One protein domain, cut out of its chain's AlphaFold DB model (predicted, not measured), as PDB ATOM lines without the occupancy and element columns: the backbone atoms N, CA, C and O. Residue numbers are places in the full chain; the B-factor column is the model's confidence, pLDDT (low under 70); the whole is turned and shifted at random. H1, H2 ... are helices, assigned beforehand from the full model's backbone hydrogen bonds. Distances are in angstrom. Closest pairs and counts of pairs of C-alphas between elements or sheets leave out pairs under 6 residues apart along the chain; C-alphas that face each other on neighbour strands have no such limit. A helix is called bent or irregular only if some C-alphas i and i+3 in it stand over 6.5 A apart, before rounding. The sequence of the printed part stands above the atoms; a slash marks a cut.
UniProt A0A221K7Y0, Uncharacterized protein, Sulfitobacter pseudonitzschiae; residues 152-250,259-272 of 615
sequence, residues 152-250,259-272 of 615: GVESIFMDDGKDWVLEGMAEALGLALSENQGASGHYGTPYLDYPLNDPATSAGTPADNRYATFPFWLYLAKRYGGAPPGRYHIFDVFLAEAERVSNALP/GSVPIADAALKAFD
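AT A GLANCE: This is residues 152 to 250 and 259 to 272 of the 615 residues of an uncharacterized protein of Sulfitobacter pseudonitzschiae (UniProt A0A221K7Y0). What does this model look like? Two crossed pairs of helices, H2 with H3 and H4 with H5, are joined at a corner where residues 220 to 224 of H3 meet residues 233 to 235 of H4. The short H1 lies near H4 and H5, and a long loop, residues 178 to 208, swings from the end of H2 back to the beginning of H3. What is it made of? The printed part has 113 residues with five named helices, in the order H1, H2, H3, H4, H5, and no named strand, and its class is all helix. How large is it? It is compact and rounded, with a radius of gyration of the C-alphas of 13.9 A and spans of 40 by 33 by 23 A.

HOW THE PARTS SIT: Which helix comes nearest to the mean of the C-alphas, and what touches it? H3, residues 209 to 224, has its centre 5.4 A from that mean and touches H2, residues 166 to 177; their closest C-alphas, those of Gly 168 and Phe 214, are 4.4 A apart, and the two run the same way at a steep tilt of 57 degrees. With residues 220 to 224 alone H3 also touches residues 233 to 235 alone of H4, which is residues 233 to 248; the closest C-alphas are those of Ala 221 and Ile 234, 6.2 A apart. H3 and H4 run opposite ways at a steep tilt of 69 degrees, only just short of about perpendicular. What stands farther out? H4 touches H5, residues 260 to 268, with the C-alphas of Glu 241 and Ala 267 closest at 4.9 A, and they run opposite ways at a steep tilt of 60 degrees. H1, residues 154 to 157, is close to but not clearly touching H2, H4 and H5; its closest approach to H5 is between the C-alphas of Phe 157 and Ser 260, 5.6 A apart. H3 is apart from H1 and from H5, and H2 is apart from H5. How do H2 and H4 stand? They are close but not clearly touching, with the C-alphas of Met 169 and Phe 235 closest at 7.6 A, and run opposite ways at a shallow tilt of 15 degrees. What do the backbone N and O atoms show? In H2, H4 and H5 every O i to N i+4 pair is within hydrogen-bond range; in H3 8 of 12 are, and H1 is too short for such a pair.

IN THESE COORDINATES: Where do the two longest helices lie? H3 runs 24.7 A from C-alpha 209 at (42.759, 7.511, 19.526) to C-alpha 224, and H4 runs 22.8 A from C-alpha 233 to C-alpha 248 at (27.728, 3.668, 45.160). H3 is irregular, with C-alphas 212 and 215 7.4 A apart, and has a kink of 27 degrees near residue 216. Where are the others? H2 spans 16.6 A, H5 12.1 A and H1 5.4 A; H1 begins with C-alpha 154 at (36.775, -2.544, 33.202). Is any strand-like pairing present? Residues 190 to 191 pair with residues 200 to 201, antiparallel.

THE WHOLE: How far does it reach? The two C-alphas farthest apart, those of Gly 182 and Pro 250, are 43.8 A apart. How is it linked? The link from H2 to H3 is long, and those from H1 to H2 and from H3 to H4 are short. The link from H4 to H5 runs across the cut, where residues 251 to 258 are not printed and C-alphas 250 and 259 are 13.8 A apart. Where is confidence low? The mean pLDDT of the printed part is 81.1, and residues 159 to 162, 179 to 187, 204 to 208, 226 to 231 and 250 are under 70.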
ATOM      1  N   GLY A 152      38.141  -3.862  39.272       86.19
ATOM      2  CA  GLY A 152      36.800  -4.053  38.715       86.19
ATOM      3  C   GLY A 152      36.299  -2.873  37.875       86.19
ATOM      4  O   GLY A 152      35.091  -2.706  37.705       86.19
ATOM      5  N   VAL A 153      37.203  -2.025  37.369       83.94
ATOM      6  CA  VAL A 153      36.844  -0.795  36.639       83.94
ATOM      7  C   VAL A 153      36.642  -0.995  35.135       83.94
ATOM      8  O   VAL A 153      36.215  -0.072  34.446       83.94
ATOM      9  N   GLU A 154      36.928  -2.186  34.617       84.88
ATOM     10  CA  GLU A 154      36.775  -2.544  33.202       84.88
ATOM     11  C   GLU A 154      35.361  -2.248  32.694       84.88
ATOM     12  O   GLU A 154      35.189  -1.403  31.818       84.88
ATOM     13  N   SER A 155      34.349  -2.886  33.291       77.38
ATOM     14  CA  SER A 155      32.936  -2.718  32.908       77.38
ATOM     15  C   SER A 155      32.446  -1.264  32.936       77.38
ATOM     16  O   SER A 155      31.429  -0.935  32.336       77.38
ATOM     17  N   ILE A 156      33.166  -0.371  33.619       78.19
ATOM     18  CA  ILE A 156      32.861   1.058  33.673       78.19
ATOM     19  C   ILE A 156      33.405   1.782  32.441       78.19
ATOM     20  O   ILE A 156      32.738   2.648  31.874       78.19
ATOM     21  N   PHE A 157      34.656   1.497  32.087       83.00
ATOM     22  CA  PHE A 157      35.413   2.294  31.127       83.00
ATOM     23  C   PHE A 157      35.475   1.669  29.730       83.00
ATOM     24  O   PHE A 157      35.698   2.415  28.777       83.00
ATOM     25  N   MET A 158      35.207   0.363  29.602       76.94
ATOM     26  CA  MET A 158      35.107  -0.336  28.315       76.94
ATOM     27  C   MET A 158      33.736  -0.199  27.642       76.94
ATOM     28  O   MET A 158      33.644  -0.112  26.417       76.94
ATOM     29  N   ASP A 159      32.660  -0.101  28.428       65.50
ATOM     30  CA  ASP A 159      31.279  -0.049  27.916       65.50
ATOM     31  C   ASP A 159      30.979   1.209  27.073       65.50
ATOM     32  O   ASP A 159      30.056   1.214  26.253       65.50
ATOM     33  N   ASP A 160      31.778   2.270  27.223       60.56
ATOM     34  CA  ASP A 160      31.661   3.502  26.436       60.56
ATOM     35  C   ASP A 160      32.289   3.394  25.032       60.56
ATOM     36  O   ASP A 160      32.122   4.304  24.213       60.56
ATOM     37  N   GLY A 161      33.009   2.300  24.742       56.78
ATOM     38  CA  GLY A 161      33.636   2.021  23.448       56.78
ATOM     39  C   GLY A 161      34.792   2.954  23.082       56.78
ATOM     40  O   GLY A 161      35.093   3.113  21.898       56.78
ATOM     41  N   LYS A 162      35.390   3.628  24.073       65.50
ATOM     42  CA  LYS A 162      36.432   4.649  23.859       65.50
ATOM     43  C   LYS A 162      37.681   4.466  24.714       65.50
ATOM     44  O   LYS A 162      38.662   5.141  24.427       65.50
ATOM     45  N   ASP A 163      37.632   3.619  25.748       84.69
ATOM     46  CA  ASP A 163      38.729   3.152  26.620       84.69
ATOM     47  C   ASP A 163      39.741   4.220  27.083       84.69
ATOM     48  O   ASP A 163      40.842   3.914  27.532       84.69
ATOM     49  N   TRP A 164      39.361   5.498  27.022       89.19
ATOM     50  CA  TRP A 164      40.264   6.646  27.125       89.19
ATOM     51  C   TRP A 164      40.904   6.791  28.509       89.19
ATOM     52  O   TRP A 164      41.916   7.478  28.669       89.19
ATOM     53  N   VAL A 165      40.285   6.180  29.520       92.19
ATOM     54  CA  VAL A 165      40.824   6.075  30.876       92.19
ATOM     55  C   VAL A 165      41.835   4.938  30.940       92.19
ATOM     56  O   VAL A 165      42.982   5.177  31.303       92.19
ATOM     57  N   LEU A 166      41.430   3.720  30.570       92.25
ATOM     58  CA  LEU A 166      42.248   2.518  30.741       92.25
ATOM     59  C   LEU A 166      43.514   2.578  29.885       92.25
ATOM     60  O   LEU A 166      44.617   2.512  30.427       92.25
ATOM     61  N   GLU A 167      43.343   2.794  28.582       90.19
ATOM     62  CA  GLU A 167      44.418   2.845  27.581       90.19
ATOM     63  C   GLU A 167      45.296   4.083  27.798       90.19
ATOM     64  O   GLU A 167      46.522   4.014  27.772       90.19
ATOM     65  N   GLY A 168      44.678   5.226  28.114       91.62
ATOM     66  CA  GLY A 168      45.391   6.464  28.414       91.62
ATOM     67  C   GLY A 168      46.282   6.383  29.656       91.62
ATOM     68  O   GLY A 168      47.393   6.916  29.650       91.62
ATOM     69  N   MET A 169      45.806   5.744  30.731       93.19
ATOM     70  CA  MET A 169      46.592   5.549  31.953       93.19
ATOM     71  C   MET A 169      47.704   4.518  31.753       93.19
ATOM     72  O   MET A 169      48.818   4.754  32.220       93.19
ATOM     73  N   ALA A 170      47.416   3.405  31.068       91.75
ATOM     74  CA  ALA A 170      48.402   2.371  30.760       91.75
ATOM     75  C   ALA A 170      49.536   2.924  29.889       91.75
ATOM     76  O   ALA A 170      50.708   2.761  30.230       91.75
ATOM     77  N   GLU A 171      49.200   3.706  28.863       89.19
ATOM     78  CA  GLU A 171      50.174   4.396  28.015       89.19
ATOM     79  C   GLU A 171      50.999   5.413  28.806       89.19
ATOM     80  O   GLU A 171      52.227   5.445  28.724       89.19
ATOM     81  N   ALA A 172      50.338   6.228  29.634       89.44
ATOM     82  CA  ALA A 172      51.029   7.188  30.481       89.44
ATOM     83  C   ALA A 172      52.014   6.504  31.436       89.44
ATOM     84  O   ALA A 172      53.106   7.029  31.643       89.44
ATOM     85  N   LEU A 173      51.652   5.351  32.006       88.88
ATOM     86  CA  LEU A 173      52.521   4.591  32.900       88.88
ATOM     87  C   LEU A 173      53.682   3.923  32.151       88.88
ATOM     88  O   LEU A 173      54.821   3.999  32.616       88.88
ATOM     89  N   GLY A 174      53.416   3.341  30.979       86.19
ATOM     90  CA  GLY A 174      54.435   2.757  30.107       86.19
ATOM     91  C   GLY A 174      55.505   3.776  29.718       86.19
ATOM     92  O   GLY A 174      56.692   3.554  29.960       86.19
ATOM     93  N   LEU A 175      55.091   4.939  29.204       82.06
ATOM     94  CA  LEU A 175      55.995   6.035  28.820       82.06
ATOM     95  C   LEU A 175      56.775   6.612  30.008       82.06
ATOM     96  O   LEU A 175      57.889   7.117  29.865       82.06
ATOM     97  N   ALA A 176      56.163   6.596  31.186       82.06
ATOM     98  CA  ALA A 176      56.748   7.101  32.415       82.06
ATOM     99  C   ALA A 176      57.862   6.211  32.976       82.06
ATOM    100  O   ALA A 176      58.830   6.734  33.544       82.06
ATOM    101  N   LEU A 177      57.662   4.893  32.908       80.88
ATOM    102  CA  LEU A 177      58.543   3.890  33.499       80.88
ATOM    103  C   LEU A 177      59.570   3.342  32.505       80.88
ATOM    104  O   LEU A 177      60.582   2.802  32.944       80.88
ATOM    105  N   SER A 178      59.370   3.519  31.197       73.69
ATOM    106  CA  SER A 178      60.371   3.132  30.205       73.69
ATOM    107  C   SER A 178      61.617   4.031  30.279       73.69
ATOM    108  O   SER A 178      61.547   5.247  30.490       73.69
ATOM    109  N   GLU A 179      62.804   3.441  30.084       55.81
ATOM    110  CA  GLU A 179      64.088   4.169  30.099       55.81
ATOM    111  C   GLU A 179      64.189   5.235  28.982       55.81
ATOM    112  O   GLU A 179      65.049   6.121  29.020       55.81
ATOM    113  N   ASN A 180      63.270   5.206  28.009       51.56
ATOM    114  CA  ASN A 180      63.178   6.130  26.883       51.56
ATOM    115  C   ASN A 180      62.154   7.248  27.127       51.56
ATOM    116  O   ASN A 180      61.243   7.448  26.326       51.56
ATOM    117  N   GLN A 181      62.384   8.084  28.144       50.50
ATOM    118  CA  GLN A 181      61.579   9.286  28.458       50.50
ATOM    119  C   GLN A 181      61.505  10.355  27.331       50.50
ATOM    120  O   GLN A 181      61.051  11.478  27.562       50.50
ATOM    121  N   GLY A 182      61.978  10.049  26.118       42.25
ATOM    122  CA  GLY A 182      61.926  10.899  24.928       42.25
ATOM    123  C   GLY A 182      61.454  10.193  23.649       42.25
ATOM    124  O   GLY A 182      61.490  10.823  22.591       42.25
ATOM    125  N   ALA A 183      61.029   8.924  23.708       48.72
ATOM    126  CA  ALA A 183      60.341   8.307  22.580       48.72
ATOM    127  C   ALA A 183      58.971   8.986  22.438       48.72
ATOM    128  O   ALA A 183      58.182   9.051  23.374       48.72
ATOM    129  N   SER A 184      58.724   9.587  21.280       49.09
ATOM    130  CA  SER A 184      57.395  10.085  20.939       49.09
ATOM    131  C   SER A 184      56.464   8.875  20.919       49.09
ATOM    132  O   SER A 184      56.795   7.894  20.252       49.09
ATOM    133  N   GLY A 185      55.344   8.936  21.648       53.88
ATOM    134  CA  GLY A 185      54.328   7.882  21.624       53.88
ATOM    135  C   GLY A 185      54.022   7.485  20.180       53.88
ATOM    136  O   GLY A 185      53.933   8.343  19.293       53.88
ATOM    137  N   HIS A 186      53.910   6.183  19.929       60.28
ATOM    138  CA  HIS A 186      53.800   5.615  18.579       60.28
ATOM    139  C   HIS A 186      52.505   6.041  17.848       60.28
ATOM    140  O   HIS A 186      52.354   5.801  16.652       60.28
ATOM    141  N   TYR A 187      51.608   6.738  18.553       66.50
ATOM    142  CA  TYR A 187      50.215   7.008  18.195       66.50
ATOM    143  C   TYR A 187      49.944   8.441  17.689       66.50
ATOM    144  O   TYR A 187      48.802   8.818  17.417       66.50
ATOM    145  N   GLY A 188      50.992   9.258  17.521       70.25
ATOM    146  CA  GLY A 188      50.894  10.630  17.004       70.25
ATOM    147  C   GLY A 188      50.641  11.695  18.077       70.25
ATOM    148  O   GLY A 188      50.667  11.428  19.275       70.25
ATOM    149  N   THR A 189      50.450  12.950  17.649       80.31
ATOM    150  CA  THR A 189      50.169  14.060  18.576       80.31
ATOM    151  C   THR A 189      48.659  14.147  18.821       80.31
ATOM    152  O   THR A 189      47.908  14.199  17.842       80.31
ATOM    153  N   PRO A 190      48.195  14.157  20.083       86.75
ATOM    154  CA  PRO A 190      46.778  14.278  20.392       86.75
ATOM    155  C   PRO A 190      46.247  15.681  20.108       86.75
ATOM    156  O   PRO A 190      46.937  16.678  20.328       86.75
ATOM    157  N   TYR A 191      45.001  15.751  19.656       92.44
ATOM    158  CA  TYR A 191      44.294  16.998  19.409       92.44
ATOM    159  C   TYR A 191      43.382  17.361  20.586       92.44
ATOM    160  O   TYR A 191      42.405  16.681  20.880       92.44
ATOM    161  N   LEU A 192      43.699  18.470  21.247       95.25
ATOM    162  CA  LEU A 192      42.991  19.025  22.398       95.25
ATOM    163  C   LEU A 192      41.718  19.789  22.007       95.25
ATOM    164  O   LEU A 192      40.941  20.140  22.888       95.25
ATOM    165  N   ASP A 193      41.464  20.027  20.715       95.38
ATOM    166  CA  ASP A 193      40.164  20.478  20.190       95.38
ATOM    167  C   ASP A 193      39.147  19.337  19.986       95.38
ATOM    168  O   ASP A 193      38.013  19.559  19.533       95.38
ATOM    169  N   TYR A 194      39.511  18.125  20.415       93.81
ATOM    170  CA  TYR A 194      38.619  16.985  20.588       93.81
ATOM    171  C   TYR A 194      38.334  16.725  22.072       93.81
ATOM    172  O   TYR A 194      39.172  17.045  22.915       93.81
ATOM    173  N   PRO A 195      37.142  16.193  22.408       93.50
ATOM    174  CA  PRO A 195      36.817  15.825  23.777       93.50
ATOM    175  C   PRO A 195      37.857  14.868  24.349       93.50
ATOM    176  O   PRO A 195      38.255  13.916  23.684       93.50
ATOM    177  N   LEU A 196      38.237  15.065  25.607       91.56
ATOM    178  CA  LEU A 196      39.163  14.180  26.307       91.56
ATOM    179  C   LEU A 196      38.673  12.724  26.304       91.56
ATOM    180  O   LEU A 196      39.477  11.813  26.194       91.56
ATOM    181  N   ASN A 197      37.361  12.502  26.387       89.81
ATOM    182  CA  ASN A 197      36.761  11.170  26.351       89.81
ATOM    183  C   ASN A 197      36.461  10.656  24.932       89.81
ATOM    184  O   ASN A 197      35.821   9.619  24.794       89.81
ATOM    185  N   ASP A 198      36.838  11.403  23.896       89.00
ATOM    186  CA  ASP A 198      36.691  11.048  22.481       89.00
ATOM    187  C   ASP A 198      37.779  11.734  21.638       89.00
ATOM    188  O   ASP A 198      37.479  12.585  20.788       89.00
ATOM    189  N   PRO A 199      39.055  11.462  21.949       86.12
ATOM    190  CA  PRO A 199      40.159  12.206  21.372       86.12
ATOM    191  C   PRO A 199      40.355  11.852  19.892       86.12
ATOM    192  O   PRO A 199      39.912  10.816  19.397       86.12
ATOM    193  N   ALA A 200      41.084  12.710  19.189       86.25
ATOM    194  CA  ALA A 200      41.627  12.415  17.871       86.25
ATOM    195  C   ALA A 200      43.136  12.664  17.867       86.25
ATOM    196  O   ALA A 200      43.645  13.444  18.676       86.25
ATOM    197  N   THR A 201      43.851  12.024  16.946       81.12
ATOM    198  CA  THR A 201      45.290  12.234  16.752       81.12
ATOM    199  C   THR A 201      45.611  12.649  15.326       81.12
ATOM    200  O   THR A 201      44.849  12.410  14.385       81.12
ATOM    201  N   SER A 202      46.807  13.206  15.145       79.06
ATOM    202  CA  SER A 202      47.364  13.502  13.823       79.06
ATOM    203  C   SER A 202      47.605  12.265  12.942       79.06
ATOM    204  O   SER A 202      47.870  12.420  11.752       79.06
ATOM    205  N   ALA A 203      47.578  11.053  13.511       72.25
ATOM    206  CA  ALA A 203      47.831   9.798  12.797       72.25
ATOM    207  C   ALA A 203      46.563   9.204  12.142       72.25
ATOM    208  O   ALA A 203      46.674   8.430  11.193       72.25
ATOM    209  N   GLY A 204      45.363   9.631  12.564       57.81
ATOM    210  CA  GLY A 204      44.098   9.418  11.844       57.81
ATOM    211  C   GLY A 204      43.479   8.012  11.912       57.81
ATOM    212  O   GLY A 204      42.434   7.783  11.301       57.81
ATOM    213  N   THR A 205      44.074   7.070  12.638       66.06
ATOM    214  CA  THR A 205      43.554   5.714  12.877       66.06
ATOM    215  C   THR A 205      42.657   5.706  14.124       66.06
ATOM    216  O   THR A 205      43.142   5.965  15.222       66.06
ATOM    217  N   PRO A 206      41.353   5.370  14.016       63.25
ATOM    218  CA  PRO A 206      40.439   5.370  15.166       63.25
ATOM    219  C   PRO A 206      40.883   4.482  16.339       63.25
ATOM    220  O   PRO A 206      40.580   4.800  17.483       63.25
ATOM    221  N   ALA A 207      41.612   3.395  16.061       61.03
ATOM    222  CA  ALA A 207      42.150   2.494  17.082       61.03
ATOM    223  C   ALA A 207      43.244   3.144  17.949       61.03
ATOM    224  O   ALA A 207      43.382   2.787  19.115       61.03
ATOM    225  N   ASP A 208      43.967   4.130  17.411       69.38
ATOM    226  CA  ASP A 208      45.073   4.799  18.106       69.38
ATOM    227  C   ASP A 208      44.580   5.962  18.982       69.38
ATOM    228  O   ASP A 208      45.296   6.460  19.850       69.38
ATOM    229  N   ASN A 209      43.328   6.388  18.793       79.88
ATOM    230  CA  ASN A 209      42.759   7.511  19.526       79.88
ATOM    231  C   ASN A 209      42.594   7.210  21.022       79.88
ATOM    232  O   ASN A 209      42.795   8.102  21.835       79.88
ATOM    233  N   ARG A 210      42.302   5.972  21.431       81.81
ATOM    234  CA  ARG A 210      42.133   5.630  22.861       81.81
ATOM    235  C   ARG A 210      43.382   5.889  23.717       81.81
ATOM    236  O   ARG A 210      43.249   6.254  24.881       81.81
ATOM    237  N   TYR A 211      44.574   5.822  23.117       86.00
ATOM    238  CA  TYR A 211      45.853   6.143  23.763       86.00
ATOM    239  C   TYR A 211      46.116   7.650  23.864       86.00
ATOM    240  O   TYR A 211      46.905   8.100  24.690       86.00
ATOM    241  N   ALA A 212      45.447   8.466  23.047       87.81
ATOM    242  CA  ALA A 212      45.736   9.889  22.859       87.81
ATOM    243  C   ALA A 212      45.548  10.754  24.122       87.81
ATOM    244  O   ALA A 212      45.991  11.902  24.175       87.81
ATOM    245  N   THR A 213      44.906  10.221  25.157       91.75
ATOM    246  CA  THR A 213      44.708  10.899  26.443       91.75
ATOM    247  C   THR A 213      45.901  10.768  27.389       91.75
ATOM    248  O   THR A 213      45.910  11.424  28.433       91.75
ATOM    249  N   PHE A 214      46.939   9.998  27.039       90.81
ATOM    250  CA  PHE A 214      48.121   9.809  27.884       90.81
ATOM    251  C   PHE A 214      48.754  11.117  28.410       90.81
ATOM    252  O   PHE A 214      49.197  11.119  29.563       90.81
ATOM    253  N   PRO A 215      48.782  12.269  27.687       91.44
ATOM    254  CA  PRO A 215      49.371  13.487  28.246       91.44
ATOM    255  C   PRO A 215      48.581  14.037  29.432       91.44
ATOM    256  O   PRO A 215      49.181  14.624  30.332       91.44
ATOM    257  N   PHE A 216      47.258  13.846  29.451       94.50
ATOM    258  CA  PHE A 216      46.410  14.223  30.580       94.50
ATOM    259  C   PHE A 216      46.747  13.376  31.812       94.50
ATOM    260  O   PHE A 216      46.970  13.912  32.897       94.50
ATOM    261  N   TRP A 217      46.890  12.062  31.640       93.88
ATOM    262  CA  TRP A 217      47.253  11.150  32.727       93.88
ATOM    263  C   TRP A 217      48.690  11.364  33.227       93.88
ATOM    264  O   TRP A 217      48.927  11.389  34.437       93.88
ATOM    265  N   LEU A 218      49.645  11.632  32.329       90.56
ATOM    266  CA  LEU A 218      51.005  12.047  32.695       90.56
ATOM    267  C   LEU A 218      51.017  13.375  33.459       90.56
ATOM    268  O   LEU A 218      51.798  13.535  34.401       90.56
ATOM    269  N   TYR A 219      50.185  14.337  33.055       92.56
ATOM    270  CA  TYR A 219      50.014  15.595  33.779       92.56
ATOM    271  C   TYR A 219      49.529  15.334  35.206       92.56
ATOM    272  O   TYR A 219      50.144  15.825  36.151       92.56
ATOM    273  N   LEU A 220      48.504  14.497  35.379       93.56
ATOM    274  CA  LEU A 220      47.990  14.128  36.696       93.56
ATOM    275  C   LEU A 220      49.061  13.480  37.582       93.56
ATOM    276  O   LEU A 220      49.253  13.912  38.719       93.56
ATOM    277  N   ALA A 221      49.815  12.514  37.052       89.44
ATOM    278  CA  ALA A 221      50.929  11.882  37.760       89.44
ATOM    279  C   ALA A 221      51.995  12.899  38.200       89.44
ATOM    280  O   ALA A 221      52.415  12.920  39.358       89.44
ATOM    281  N   LYS A 222      52.390  13.816  37.310       87.12
ATOM    282  CA  LYS A 222      53.360  14.877  37.632       87.12
ATOM    283  C   LYS A 222      52.829  15.861  38.675       87.12
ATOM    284  O   LYS A 222      53.596  16.311  39.526       87.12
ATOM    285  N   ARG A 223      51.544  16.209  38.592       89.50
ATOM    286  CA  ARG A 223      50.900  17.248  39.402       89.50
ATOM    287  C   ARG A 223      50.541  16.759  40.806       89.50
ATOM    288  O   ARG A 223      50.796  17.478  41.770       89.50
ATOM    289  N   TYR A 224      49.973  15.560  40.918       88.50
ATOM    290  CA  TYR A 224      49.371  15.042  42.153       88.50
ATOM    291  C   TYR A 224      50.050  13.780  42.699       88.50
ATOM    292  O   TYR A 224      49.820  13.422  43.849       88.50
ATOM    293  N   GLY A 225      50.924  13.123  41.932       79.25
ATOM    294  CA  GLY A 225      51.583  11.885  42.352       79.25
ATOM    295  C   GLY A 225      52.702  12.036  43.392       79.25
ATOM    296  O   GLY A 225      53.201  11.046  43.909       79.25
ATOM    297  N   GLY A 226      53.132  13.253  43.731       69.81
ATOM    298  CA  GLY A 226      54.170  13.474  44.747       69.81
ATOM    299  C   GLY A 226      55.615  13.254  44.265       69.81
ATOM    300  O   GLY A 226      55.927  13.304  43.074       69.81
ATOM    301  N   ALA A 227      56.553  13.108  45.208       56.41
ATOM    302  CA  ALA A 227      57.975  12.924  44.899       56.41
ATOM    303  C   ALA A 227      58.272  11.471  44.470       56.41
ATOM    304  O   ALA A 227      57.631  10.552  44.979       56.41
ATOM    305  N   PRO A 228      59.258  11.227  43.583       59.09
ATOM    306  CA  PRO A 228      59.719   9.869  43.296       59.09
ATOM    307  C   PRO A 228      60.112   9.128  44.587       59.09
ATOM    308  O   PRO A 228      60.686   9.760  45.481       59.09
ATOM    309  N   PRO A 229      59.858   7.811  44.691       51.53
ATOM    310  CA  PRO A 229      59.301   6.923  43.659       51.53
ATOM    311  C   PRO A 229      57.760   6.942  43.531       51.53
ATOM    312  O   PRO A 229      57.227   6.316  42.627       51.53
ATOM    313  N   GLY A 230      57.031   7.705  44.355       59.31
ATOM    314  CA  GLY A 230      55.563   7.637  44.474       59.31
ATOM    315  C   GLY A 230      54.724   8.304  43.373       59.31
ATOM    316  O   GLY A 230      53.502   8.299  43.483       59.31
ATOM    317  N   ARG A 231      55.336   8.844  42.306       67.38
ATOM    318  CA  ARG A 231      54.683   9.695  41.278       67.38
ATOM    319  C   ARG A 231      53.447   9.097  40.590       67.38
ATOM    320  O   ARG A 231      52.692   9.846  39.981       67.38
ATOM    321  N   TYR A 232      53.233   7.790  40.676       79.00
ATOM    322  CA  TYR A 232      52.127   7.102  40.001       79.00
ATOM    323  C   TYR A 232      51.102   6.494  40.963       79.00
ATOM    324  O   TYR A 232      50.099   5.958  40.507       79.00
ATOM    325  N   HIS A 233      51.271   6.676  42.279       80.25
ATOM    326  CA  HIS A 233      50.277   6.271  43.282       80.25
ATOM    327  C   HIS A 233      48.912   6.955  43.071       80.25
ATOM    328  O   HIS A 233      47.876   6.431  43.464       80.25
ATOM    329  N   ILE A 234      48.882   8.101  42.379       85.75
ATOM    330  CA  ILE A 234      47.626   8.745  41.985       85.75
ATOM    331  C   ILE A 234      46.719   7.799  41.176       85.75
ATOM    332  O   ILE A 234      45.502   7.862  41.319       85.75
ATOM    333  N   PHE A 235      47.287   6.914  40.350       90.06
ATOM    334  CA  PHE A 235      46.502   5.979  39.551       90.06
ATOM    335  C   PHE A 235      45.836   4.914  40.427       90.06
ATOM    336  O   PHE A 235      44.680   4.598  40.184       90.06
ATOM    337  N   ASP A 236      46.507   4.435  41.479       87.50
ATOM    338  CA  ASP A 236      45.920   3.512  42.463       87.50
ATOM    339  C   ASP A 236      44.724   4.163  43.173       87.50
ATOM    340  O   ASP A 236      43.609   3.639  43.142       87.50
ATOM    341  N   VAL A 237      44.924   5.371  43.713       87.81
ATOM    342  CA  VAL A 237      43.857   6.127  44.384       87.81
ATOM    343  C   VAL A 237      42.702   6.420  43.422       87.81
ATOM    344  O   VAL A 237      41.540   6.270  43.791       87.81
ATOM    345  N   PHE A 238      42.999   6.801  42.177       92.25
ATOM    346  CA  PHE A 238      41.976   7.054  41.164       92.25
ATOM    347  C   PHE A 238      41.149   5.797  40.865       92.25
ATOM    348  O   PHE A 238      39.923   5.880  40.852       92.25
ATOM    349  N   LEU A 239      41.788   4.641  40.653       91.56
ATOM    350  CA  LEU A 239      41.101   3.382  40.346       91.56
ATOM    351  C   LEU A 239      40.237   2.910  41.523       91.56
ATOM    352  O   LEU A 239      39.070   2.568  41.325       91.56
ATOM    353  N   ALA A 240      40.763   2.970  42.750       89.94
ATOM    354  CA  ALA A 240      40.012   2.634  43.960       89.94
ATOM    355  C   ALA A 240      38.791   3.550  44.159       89.94
ATOM    356  O   ALA A 240      37.709   3.097  44.542       89.94
ATOM    357  N   GLU A 241      38.932   4.845  43.871       90.19
ATOM    358  CA  GLU A 241      37.821   5.790  43.957       90.19
ATOM    359  C   GLU A 241      36.813   5.623  42.820       90.19
ATOM    360  O   GLU A 241      35.611   5.731  43.064       90.19
ATOM    361  N   ALA A 242      37.256   5.300  41.604       89.31
ATOM    362  CA  ALA A 242      36.369   4.981  40.488       89.31
ATOM    363  C   ALA A 242      35.508   3.745  40.797       89.31
ATOM    364  O   ALA A 242      34.287   3.795  40.628       89.31
ATOM    365  N   GLU A 243      36.118   2.684  41.336       89.81
ATOM    366  CA  GLU A 243      35.432   1.487  41.840       89.81
ATOM    367  C   GLU A 243      34.396   1.860  42.914       89.81
ATOM    368  O   GLU A 243      33.208   1.541  42.799       89.81
ATOM    369  N   ARG A 244      34.820   2.593  43.956       90.62
ATOM    370  CA  ARG A 244      33.944   2.998  45.066       90.62
ATOM    371  C   ARG A 244      32.772   3.849  44.586       90.62
ATOM    372  O   ARG A 244      31.642   3.639  45.033       90.62
ATOM    373  N   VAL A 245      33.035   4.834  43.726       87.88
ATOM    374  CA  VAL A 245      32.005   5.702  43.153       87.88
ATOM    375  C   VAL A 245      31.026   4.852  42.366       87.88
ATOM    376  O   VAL A 245      29.841   4.917  42.672       87.88
ATOM    377  N   SER A 246      31.499   4.035  41.425       84.88
ATOM    378  CA  SER A 246      30.650   3.183  40.590       84.88
ATOM    379  C   SER A 246      29.728   2.289  41.422       84.88
ATOM    380  O   SER A 246      28.510   2.328  41.247       84.88
ATOM    381  N   ASN A 247      30.276   1.614  42.436       84.62
ATOM    382  CA  ASN A 247      29.520   0.766  43.360       84.62
ATOM    383  C   ASN A 247      28.465   1.527  44.185       84.62
ATOM    384  O   ASN A 247      27.467   0.945  44.618       84.62
ATOM    385  N   ALA A 248      28.671   2.823  44.430       84.75
ATOM    386  CA  ALA A 248      27.728   3.668  45.160       84.75
ATOM    387  C   ALA A 248      26.604   4.232  44.273       84.75
ATOM    388  O   ALA A 248      25.588   4.707  44.795       84.75
ATOM    389  N   LEU A 249      26.763   4.216  42.947       74.81
ATOM    390  CA  LEU A 249      25.730   4.693  42.037       74.81
ATOM    391  C   LEU A 249      24.644   3.615  41.901       74.81
ATOM    392  O   LEU A 249      24.949   2.454  41.642       74.81
ATOM    393  N   PRO A 250      23.350   3.958  42.063       69.31
ATOM    394  CA  PRO A 250      22.287   2.981  41.888       69.31
ATOM    395  C   PRO A 250      22.327   2.439  40.461       69.31
ATOM    396  O   PRO A 250      22.259   3.215  39.502       69.31
ATOM    397  N   GLY A 259      27.988   7.620  31.542       74.31
ATOM    398  CA  GLY A 259      29.284   7.501  30.872       74.31
ATOM    399  C   GLY A 259      30.466   7.613  31.844       74.31
ATOM    400  O   GLY A 259      30.345   8.148  32.951       74.31
ATOM    401  N   SER A 260      31.625   7.163  31.387       86.50
ATOM    402  CA  SER A 260      32.937   7.210  32.043       86.50
ATOM    403  C   SER A 260      33.296   8.581  32.622       86.50
ATOM    404  O   SER A 260      33.963   8.663  33.651       86.50
ATOM    405  N   VAL A 261      32.830   9.672  32.005       89.81
ATOM    406  CA  VAL A 261      33.152  11.052  32.406       89.81
ATOM    407  C   VAL A 261      32.674  11.398  33.829       89.81
ATOM    408  O   VAL A 261      33.515  11.804  34.629       89.81
ATOM    409  N   PRO A 262      31.385  11.246  34.206       89.38
ATOM    410  CA  PRO A 262      30.937  11.421  35.588       89.38
ATOM    411  C   PRO A 262      31.725  10.628  36.637       89.38
ATOM    412  O   PRO A 262      31.935  11.127  37.743       89.38
ATOM    413  N   ILE A 263      32.141   9.401  36.314       90.25
ATOM    414  CA  ILE A 263      32.892   8.548  37.244       90.25
ATOM    415  C   ILE A 263      34.334   9.042  37.358       90.25
ATOM    416  O   ILE A 263      34.820   9.207  38.474       90.25
ATOM    417  N   ALA A 264      34.977   9.372  36.236       92.25
ATOM    418  CA  ALA A 264      36.304   9.975  36.227       92.25
ATOM    419  C   ALA A 264      36.327  11.310  36.993       92.25
ATOM    420  O   ALA A 264      37.196  11.513  37.836       92.25
ATOM    421  N   ASP A 265      35.346  12.193  36.778       93.75
ATOM    422  CA  ASP A 265      35.209  13.448  37.528       93.75
ATOM    423  C   ASP A 265      35.077  13.210  39.036       93.75
ATOM    424  O   ASP A 265      35.752  13.853  39.838       93.75
ATOM    425  N   ALA A 266      34.223  12.265  39.431       92.25
ATOM    426  CA  ALA A 266      34.004  11.937  40.831       92.25
ATOM    427  C   ALA A 266      35.235  11.300  41.495       92.25
ATOM    428  O   ALA A 266      35.516  11.624  42.646       92.25
ATOM    429  N   ALA A 267      35.975  10.444  40.790       93.31
ATOM    430  CA  ALA A 267      37.220   9.863  41.289       93.31
ATOM    431  C   ALA A 267      38.324  10.925  41.424       93.31
ATOM    432  O   ALA A 267      39.009  10.992  42.444       93.31
ATOM    433  N   LEU A 268      38.434  11.841  40.454       95.31
ATOM    434  CA  LEU A 268      39.387  12.954  40.507       95.31
ATOM    435  C   LEU A 268      39.121  13.931  41.664       95.31
ATOM    436  O   LEU A 268      40.035  14.657  42.066       95.31
ATOM    437  N   LYS A 269      37.921  13.900  42.266       94.81
ATOM    438  CA  LYS A 269      37.608  14.673  43.481       94.81
ATOM    439  C   LYS A 269      38.389  14.264  44.723       94.81
ATOM    440  O   LYS A 269      38.407  15.019  45.694       94.81
ATOM    441  N   ALA A 270      39.076  13.123  44.683       92.12
ATOM    442  CA  ALA A 270      40.053  12.752  45.699       92.12
ATOM    443  C   ALA A 270      41.303  13.655  45.691       92.12
ATOM    444  O   ALA A 270      41.947  13.804  46.729       92.12
ATOM    445  N   PHE A 271      41.630  14.284  44.554       91.69
ATOM    446  CA  PHE A 271      42.832  15.116  44.388       91.69
ATOM    447  C   PHE A 271      42.513  16.607  44.314       91.69
ATOM    448  O   PHE A 271      43.226  17.419  44.905       91.69
ATOM    449  N   ASP A 272      41.431  16.963  43.621       94.12
ATOM    450  CA  ASP A 272      40.913  18.327  43.570       94.12
ATOM    451  C   ASP A 272      39.409  18.321  43.848       94.12
ATOM    452  O   ASP A 272      38.679  17.690  43.094       94.12
TER     453      ASP A 272